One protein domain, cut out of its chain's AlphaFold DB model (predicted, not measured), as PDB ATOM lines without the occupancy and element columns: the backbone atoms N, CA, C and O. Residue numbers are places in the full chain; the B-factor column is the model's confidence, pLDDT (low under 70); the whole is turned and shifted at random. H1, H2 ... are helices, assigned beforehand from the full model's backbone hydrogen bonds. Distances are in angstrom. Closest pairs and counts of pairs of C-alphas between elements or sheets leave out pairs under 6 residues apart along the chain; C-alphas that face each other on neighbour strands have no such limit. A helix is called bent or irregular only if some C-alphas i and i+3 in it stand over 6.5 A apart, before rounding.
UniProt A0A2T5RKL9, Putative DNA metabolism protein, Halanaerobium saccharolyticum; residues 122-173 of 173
ATOM      1  N   ARG A 122     -20.685  52.278 -31.198       93.56
ATOM      2  CA  ARG A 122     -20.119  52.079 -32.537       93.56
ATOM      3  C   ARG A 122     -21.067  51.342 -33.487       93.56
ATOM      4  O   ARG A 122     -20.954  51.489 -34.701       93.56
ATOM      5  N   GLU A 123     -22.011  50.563 -32.965       95.62
ATOM      6  CA  GLU A 123     -22.918  49.744 -33.776       95.62
ATOM      7  C   GLU A 123     -23.717  50.580 -34.791       95.62
ATOM      8  O   GLU A 123     -23.961  50.127 -35.909       95.62
ATOM      9  N   ALA A 124     -24.074  51.825 -34.455       93.56
ATOM     10  CA  ALA A 124     -24.743  52.729 -35.392       93.56
ATOM     11  C   ALA A 124     -23.894  52.988 -36.653       93.56
ATOM     12  O   ALA A 124     -24.387  52.827 -37.773       93.56
ATOM     13  N   GLU A 125     -22.606  53.288 -36.473       94.56
ATOM     14  CA  GLU A 125     -21.651  53.506 -37.565       94.56
ATOM     15  C   GLU A 125     -21.453  52.232 -38.400       94.56
ATOM     16  O   GLU A 125     -21.422  52.280 -39.631       94.56
ATOM     17  N   VAL A 126     -21.379  51.063 -37.751       94.56
ATOM     18  CA  VAL A 126     -21.260  49.761 -38.434       94.56
ATOM     19  C   VAL A 126     -22.463  49.510 -39.344       94.56
ATOM     20  O   VAL A 126     -22.309  49.058 -40.483       94.56
ATOM     21  N   GLN A 127     -23.667  49.839 -38.879       94.38
ATOM     22  CA  GLN A 127     -24.874  49.705 -39.687       94.38
ATOM     23  C   GLN A 127     -24.904  50.672 -40.874       94.38
ATOM     24  O   GLN A 127     -25.414  50.304 -41.936       94.38
ATOM     25  N   ASP A 128     -24.360  51.880 -40.731       93.44
ATOM     26  CA  ASP A 128     -24.211  52.815 -41.847       93.44
ATOM     27  C   ASP A 128     -23.230  52.307 -42.896       93.44
ATOM     28  O   ASP A 128     -23.566  52.264 -44.081       93.44
ATOM     29  N   LEU A 129     -22.078  51.792 -42.468       94.06
ATOM     30  CA  LEU A 129     -21.126  51.141 -43.367       94.06
ATOM     31  C   LEU A 129     -21.765  49.959 -44.105       94.06
ATOM     32  O   LEU A 129     -21.569  49.800 -45.312       94.06
ATOM     33  N   TRP A 130     -22.585  49.160 -43.418       93.38
ATOM     34  CA  TRP A 130     -23.331  48.075 -44.050       93.38
ATOM     35  C   TRP A 130     -24.323  48.583 -45.104       93.38
ATOM     36  O   TRP A 130     -24.392  48.027 -46.203       93.38
ATOM     37  N   ARG A 131     -25.075  49.652 -44.811       92.19
ATOM     38  CA  ARG A 131     -26.000  50.275 -45.773       92.19
ATOM     39  C   ARG A 131     -25.263  50.833 -46.989       92.19
ATOM     40  O   ARG A 131     -25.711  50.602 -48.117       92.19
ATOM     41  N   ALA A 132     -24.131  51.501 -46.774       91.69
ATOM     42  CA  ALA A 132     -23.270  52.020 -47.831       91.69
ATOM     43  C   ALA A 132     -22.759  50.889 -48.733       91.69
ATOM     44  O   ALA A 132     -22.937  50.932 -49.952       91.69
ATOM     45  N   PHE A 133     -22.212  49.831 -48.128       91.94
ATOM     46  CA  PHE A 133     -21.759  48.635 -48.832       91.94
ATOM     47  C   PHE A 133     -22.891  47.994 -49.643       91.94
ATOM     48  O   PHE A 133     -22.736  47.767 -50.843       91.94
ATOM     49  N   PHE A 134     -24.050  47.754 -49.019       89.44
ATOM     50  CA  PHE A 134     -25.208  47.141 -49.669       89.44
ATOM     51  C   PHE A 134     -25.695  47.952 -50.877       89.44
ATOM     52  O   PHE A 134     -26.068  47.383 -51.909       89.44
ATOM     53  N   SER A 135     -25.680  49.283 -50.763       87.94
ATOM     54  CA  SER A 135     -25.988  50.199 -51.862       87.94
ATOM     55  C   SER A 135     -24.971  50.069 -53.000       87.94
ATOM     56  O   SER A 135     -25.355  49.827 -54.145       87.94
ATOM     57  N   ALA A 136     -23.677  50.126 -52.675       89.00
ATOM     58  CA  ALA A 136     -22.589  50.105 -53.650       89.00
ATOM     59  C   ALA A 136     -22.522  48.803 -54.467       89.00
ATOM     60  O   ALA A 136     -22.276  48.839 -55.670       89.00
ATOM     61  N   VAL A 137     -22.783  47.647 -53.847       88.81
ATOM     62  CA  VAL A 137     -22.749  46.346 -54.545       88.81
ATOM     63  C   VAL A 137     -24.040  46.024 -55.310       88.81
ATOM     64  O   VAL A 137     -24.101  45.043 -56.055       88.81
ATOM     65  N   SER A 138     -25.096  46.824 -55.141       86.31
ATOM     66  CA  SER A 138     -26.389  46.592 -55.789       86.31
ATOM     67  C   SER A 138     -26.368  46.986 -57.271       86.31
ATOM     68  O   SER A 138     -26.362  48.165 -57.624       86.31
ATOM     69  N   ILE A 139     -26.466  45.999 -58.167       83.56
ATOM     70  CA  ILE A 139     -26.532  46.236 -59.619       83.56
ATOM     71  C   ILE A 139     -27.953  46.646 -60.024       83.56
ATOM     72  O   ILE A 139     -28.859  45.811 -60.094       83.56
ATOM     73  N   GLN A 140     -28.140  47.924 -60.362       79.62
ATOM     74  CA  GLN A 140     -29.457  48.507 -60.661       79.62
ATOM     75  C   GLN A 140     -30.198  47.790 -61.800       79.62
ATOM     76  O   GLN A 140     -31.391  47.510 -61.688       79.62
ATOM     77  N   ASN A 141     -29.476  47.397 -62.852       84.31
ATOM     78  CA  ASN A 141     -30.058  46.725 -64.018       84.31
ATOM     79  C   ASN A 141     -30.476  45.264 -63.749       84.31
ATOM     80  O   ASN A 141     -31.173  44.675 -64.568       84.31
ATOM     81  N   ARG A 142     -30.096  44.664 -62.607       84.81
ATOM     82  CA  ARG A 142     -30.476  43.286 -62.218       84.81
ATOM     83  C   ARG A 142     -31.611  43.247 -61.187       84.81
ATOM     84  O   ARG A 142     -31.768  42.275 -60.448       84.81
ATOM     85  N   LYS A 143     -32.418  44.306 -61.111       83.12
ATOM     86  CA  LYS A 143     -33.505  44.426 -60.135       83.12
ATOM     87  C   LYS A 143     -34.655  43.470 -60.457       83.12
ATOM     88  O   LYS A 143     -35.413  43.680 -61.396       83.12
ATOM     89  N   ASN A 144     -34.860  42.472 -59.598       89.19
ATOM     90  CA  ASN A 144     -36.045  41.616 -59.627       89.19
ATOM     91  C   ASN A 144     -36.653  41.490 -58.225       89.19
ATOM     92  O   ASN A 144     -36.233  40.671 -57.408       89.19
ATOM     93  N   ARG A 145     -37.675  42.310 -57.946       86.75
ATOM     94  CA  ARG A 145     -38.327  42.366 -56.625       86.75
ATOM     95  C   ARG A 145     -39.029  41.060 -56.248       86.75
ATOM     96  O   ARG A 145     -39.051  40.720 -55.069       86.75
ATOM     97  N   LYS A 146     -39.590  40.332 -57.221       89.81
ATOM     98  CA  LYS A 146     -40.284  39.060 -56.971       89.81
ATOM     99  C   LYS A 146     -39.293  38.005 -56.486       89.81
ATOM    100  O   LYS A 146     -39.511  37.397 -55.444       89.81
ATOM    101  N   VAL A 147     -38.171  37.867 -57.191       90.25
ATOM    102  CA  VAL A 147     -37.090  36.948 -56.815       90.25
ATOM    103  C   VAL A 147     -36.458  37.363 -55.486       90.25
ATOM    104  O   VAL A 147     -36.288  36.529 -54.601       90.25
ATOM    105  N   GLN A 148     -36.206  38.658 -55.278       88.25
ATOM    106  CA  GLN A 148     -35.695  39.153 -53.998       88.25
ATOM    107  C   GLN A 148     -36.620  38.780 -52.833       88.25
ATOM    108  O   GLN A 148     -36.136  38.322 -51.808       88.25
ATOM    109  N   GLN A 149     -37.942  38.905 -52.984       89.81
ATOM    110  CA  GLN A 149     -38.902  38.511 -51.944       89.81
ATOM    111  C   GLN A 149     -38.979  36.990 -51.739       89.81
ATOM    112  O   GLN A 149     -39.252  36.543 -50.627       89.81
ATOM    113  N   GLN A 150     -38.707  36.185 -52.770       90.56
ATOM    114  CA  GLN A 150     -38.598  34.727 -52.636       90.56
ATOM    115  C   GLN A 150     -37.361  34.313 -51.829       90.56
ATOM    116  O   GLN A 150     -37.439  33.362 -51.048       90.56
ATOM    117  N   PHE A 151     -36.235  35.021 -51.976       89.69
ATOM    118  CA  PHE A 151     -34.998  34.778 -51.217       89.69
ATOM    119  C   PHE A 151     -34.970  35.478 -49.847       89.69
ATOM    120  O   PHE A 151     -34.424  34.939 -48.884       89.69
ATOM    121  N   MET A 152     -35.640  36.619 -49.721       90.88
ATOM    122  CA  MET A 152     -35.757  37.414 -48.501       90.88
ATOM    123  C   MET A 152     -37.239  37.730 -48.237       90.88
ATOM    124  O   MET A 152     -37.704  38.824 -48.564       90.88
ATOM    125  N   PRO A 153     -38.016  36.794 -47.666       91.44
ATOM    126  CA  PRO A 153     -39.414  37.034 -47.327       91.44
ATOM    127  C   PRO A 153     -39.583  38.224 -46.376       91.44
ATOM    128  O   PRO A 153     -38.826  38.372 -45.415       91.44
ATOM    129  N   LYS A 154     -40.618  39.041 -46.616       90.25
ATOM    130  CA  LYS A 154     -40.873  40.299 -45.886       90.25
ATOM    131  C   LYS A 154     -40.945  40.149 -44.367       90.25
ATOM    132  O   LYS A 154     -40.547  41.061 -43.654       90.25
ATOM    133  N   LYS A 155     -41.405  38.997 -43.871       91.00
ATOM    134  CA  LYS A 155     -41.517  38.722 -42.431       91.00
ATOM    135  C   LYS A 155     -40.192  38.858 -41.666       91.00
ATOM    136  O   LYS A 155     -40.218  39.185 -40.487       91.00
ATOM    137  N   TYR A 156     -39.050  38.670 -42.332       92.88
ATOM    138  CA  TYR A 156     -37.732  38.818 -41.704       92.88
ATOM    139  C   TYR A 156     -37.167  40.241 -41.793       92.88
ATOM    140  O   TYR A 156     -36.176  40.536 -41.138       92.88
ATOM    141  N   TRP A 157     -37.767  41.134 -42.589       92.25
ATOM    142  CA  TRP A 157     -37.172  42.443 -42.894       92.25
ATOM    143  C   TRP A 157     -37.058  43.360 -41.681       92.25
ATOM    144  O   TRP A 157     -36.192  44.224 -41.662       92.25
ATOM    145  N   LYS A 158     -37.897  43.157 -40.665       92.31
ATOM    146  CA  LYS A 158     -37.831  43.899 -39.399       92.31
ATOM    147  C   LYS A 158     -36.500  43.744 -38.658       92.31
ATOM    148  O   LYS A 158     -36.119  44.647 -37.927       92.31
ATOM    149  N   HIS A 159     -35.803  42.628 -38.877       93.88
ATOM    150  CA  HIS A 159     -34.534  42.307 -38.220       93.88
ATOM    151  C   HIS A 159     -33.324  42.572 -39.127       93.88
ATOM    152  O   HIS A 159     -32.185  42.368 -38.715       93.88
ATOM    153  N   LEU A 160     -33.554  43.038 -40.361       93.31
ATOM    154  CA  LEU A 160     -32.495  43.392 -41.300       93.31
ATOM    155  C   LEU A 160     -32.065  44.849 -41.125       93.31
ATOM    156  O   LEU A 160     -32.881  45.729 -40.860       93.31
ATOM    157  N   ILE A 161     -30.774  45.097 -41.338       91.56
ATOM    158  CA  ILE A 161     -30.201  46.448 -41.354       91.56
ATOM    159  C   ILE A 161     -30.457  47.090 -42.723       91.56
ATOM    160  O   ILE A 161     -30.811  48.265 -42.828       91.56
ATOM    161  N   GLU A 162     -30.304  46.307 -43.792       86.69
ATOM    162  CA  GLU A 162     -30.666  46.703 -45.142       86.69
ATOM    163  C   GLU A 162     -32.175  46.553 -45.360       86.69
ATOM    164  O   GLU A 162     -32.757  45.501 -45.101       86.69
ATOM    165  N   ARG A 163     -32.836  47.587 -45.888       77.56
ATOM    166  CA  ARG A 163     -34.219  47.446 -46.353       77.56
ATOM    167  C   ARG A 163     -34.179  46.899 -47.783       77.56
ATOM    168  O   ARG A 163     -33.629  47.550 -48.672       77.56
ATOM    169  N   PRO A 164     -34.758  45.726 -48.079       69.88
ATOM    170  CA  PRO A 164     -34.723  45.202 -49.439       69.88
ATOM    171  C   PRO A 164     -35.401  46.167 -50.422       69.88
ATOM    172  O   PRO A 164     -36.572  46.520 -50.286       69.88
ATOM    173  N   GLY A 165     -34.627  46.634 -51.403       64.44
ATOM    174  CA  GLY A 165     -35.043  47.668 -52.351       64.44
ATOM    175  C   GLY A 165     -34.716  49.111 -51.942       64.44
ATOM    176  O   GLY A 165     -35.035  50.008 -52.717       64.44
ATOM    177  N   SER A 166     -34.072  49.344 -50.791       62.62
ATOM    178  CA  SER A 166     -33.607  50.668 -50.344       62.62
ATOM    179  C   SER A 166     -32.204  51.035 -50.808       62.62
ATOM    180  O   SER A 166     -31.753  52.136 -50.504       62.62
ATOM    181  N   SER A 167     -31.521  50.168 -51.564       59.97
ATOM    182  CA  SER A 167     -30.206  50.462 -52.154       59.97
ATOM    183  C   SER A 167     -30.206  51.680 -53.088       59.97
ATOM    184  O   SER A 167     -29.164  52.087 -53.565       59.97
ATOM    185  N   GLN A 168     -31.369  52.269 -53.364       55.09
ATOM    186  CA  GLN A 168     -31.532  53.456 -54.203       55.09
ATOM    187  C   GLN A 168     -31.593  54.766 -53.399       55.09
ATOM    188  O   GLN A 168     -31.435  55.834 -53.979       55.09
ATOM    189  N   ASN A 169     -31.821  54.699 -52.081       57.28
ATOM    190  CA  ASN A 169     -32.105  55.877 -51.249       57.28
ATOM    191  C   ASN A 169     -30.970  56.229 -50.281       57.28
ATOM    192  O   ASN A 169     -31.083  57.217 -49.561       57.28
ATOM    193  N   TYR A 170     -29.909  55.421 -50.225       57.97
ATOM    194  CA  TYR A 170     -28.783  55.691 -49.341       57.97
ATOM    195  C   TYR A 170     -27.804  56.639 -50.037       57.97
ATOM    196  O   TYR A 170     -27.119  56.238 -50.979       57.97
ATOM    197  N   LYS A 171     -27.778  57.896 -49.591       53.97
ATOM    198  CA  LYS A 171     -26.732  58.865 -49.921       53.97
ATOM    199  C   LYS A 171     -25.808  58.955 -48.710       53.97
ATOM    200  O   LYS A 171     -26.303  59.077 -47.597       53.97
ATOM    201  N   LEU A 172     -24.502  58.847 -48.942       50.72
ATOM    202  CA  LEU A 172     -23.513  59.293 -47.964       50.72
ATOM    203  C   LEU A 172     -23.646  60.820 -47.908       50.72
ATOM    204  O   LEU A 172     -23.558  61.454 -48.964       50.72
ATOM    205  N   GLU A 173     -23.984  61.360 -46.739       46.91
ATOM    206  CA  GLU A 173     -23.900  62.805 -46.480       46.91
ATOM    207  C   GLU A 173     -22.437  63.251 -46.422       46.91
ATOM    208  O   GLU A 173     -21.603  62.476 -45.896       46.91
TER     209      GLU A 173
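AT A GLANCE: This is residues 122 to 173 of the 173 residues of the protein "Putative DNA metabolism protein" of Halanaerobium saccharolyticum (UniProt A0A2T5RKL9). The domain is a flat, open frame of three helices that do not pack on one another: the longest, H1, makes one side, and the short H2 and H3 follow across an open middle from it. H2 and H3 come one after the other round a tight turn, and the unnamed tail, residues 160 to 173, passes from H3 back through the middle of the frame and ends on the side where H1 lies. The printed part has 52 residues with three named helices, in the order H1, H2, H3, and no named strand; the class is all helix, with 27 residues in the helices. The whole is only just compact, close to loose, with a radius of gyration of the C-alphas of 11.6 A, and its C-alphas span 33 by 25 by 13 A.

HOW THE PARTS SIT: After Arg 122 comes H1, residues 123 to 136, which touches no helix. A short link of 8 residues runs from it to H2, residues 145 to 151, and H1 and H2 are apart, with no C-alpha of the one within 8 A of the other. A tight link of 2 residues, Met 152 and Pro 153, joins H2 to H3, residues 154 to 159, and these two meet only through their link. H1 and H3 are apart by the same test of 8 A. H3 is irregular: C-alphas 155 and 158 are 7.0 A apart, against about 5 A in a regular helix. In H1 and H2 every O i to N i+4 pair is within hydrogen-bond range; in H3 0 of 2 are, while 2 of its 3 O i to N i+3 pairs are within range.

IN THESE COORDINATES: H1 has 14 residues and begins at C-alpha 123 at (-22.918, 49.744, -33.776). It ends at C-alpha 136 at (-22.589, 50.105, -53.650), 19.9 A from its first C-alpha, and nearly the whole of this step is in z. H2, Arg 145 to Phe 151, is 9.9 A long from first to last C-alpha. H3, Lys 154 to His 159, is 10.1 A long and ends at C-alpha 159 at (-34.534, 42.307, -38.220). The C-alphas of residues 160 to 173 lie 3 to 17 A from the mean of the C-alphas.

THE WHOLE: The two C-alphas farthest apart, those of Arg 122 and Lys 146, are 34.3 A from each other, and the first and last printed C-alphas, of Arg 122 and Glu 173, are 18.0 A apart. The printed part has no cut and ends at residue 173, the chain's last residue. No link between helices is long. The mean pLDDT of the printed part is 83.8, and the model's confidence is under 70 at residues 164 to 173.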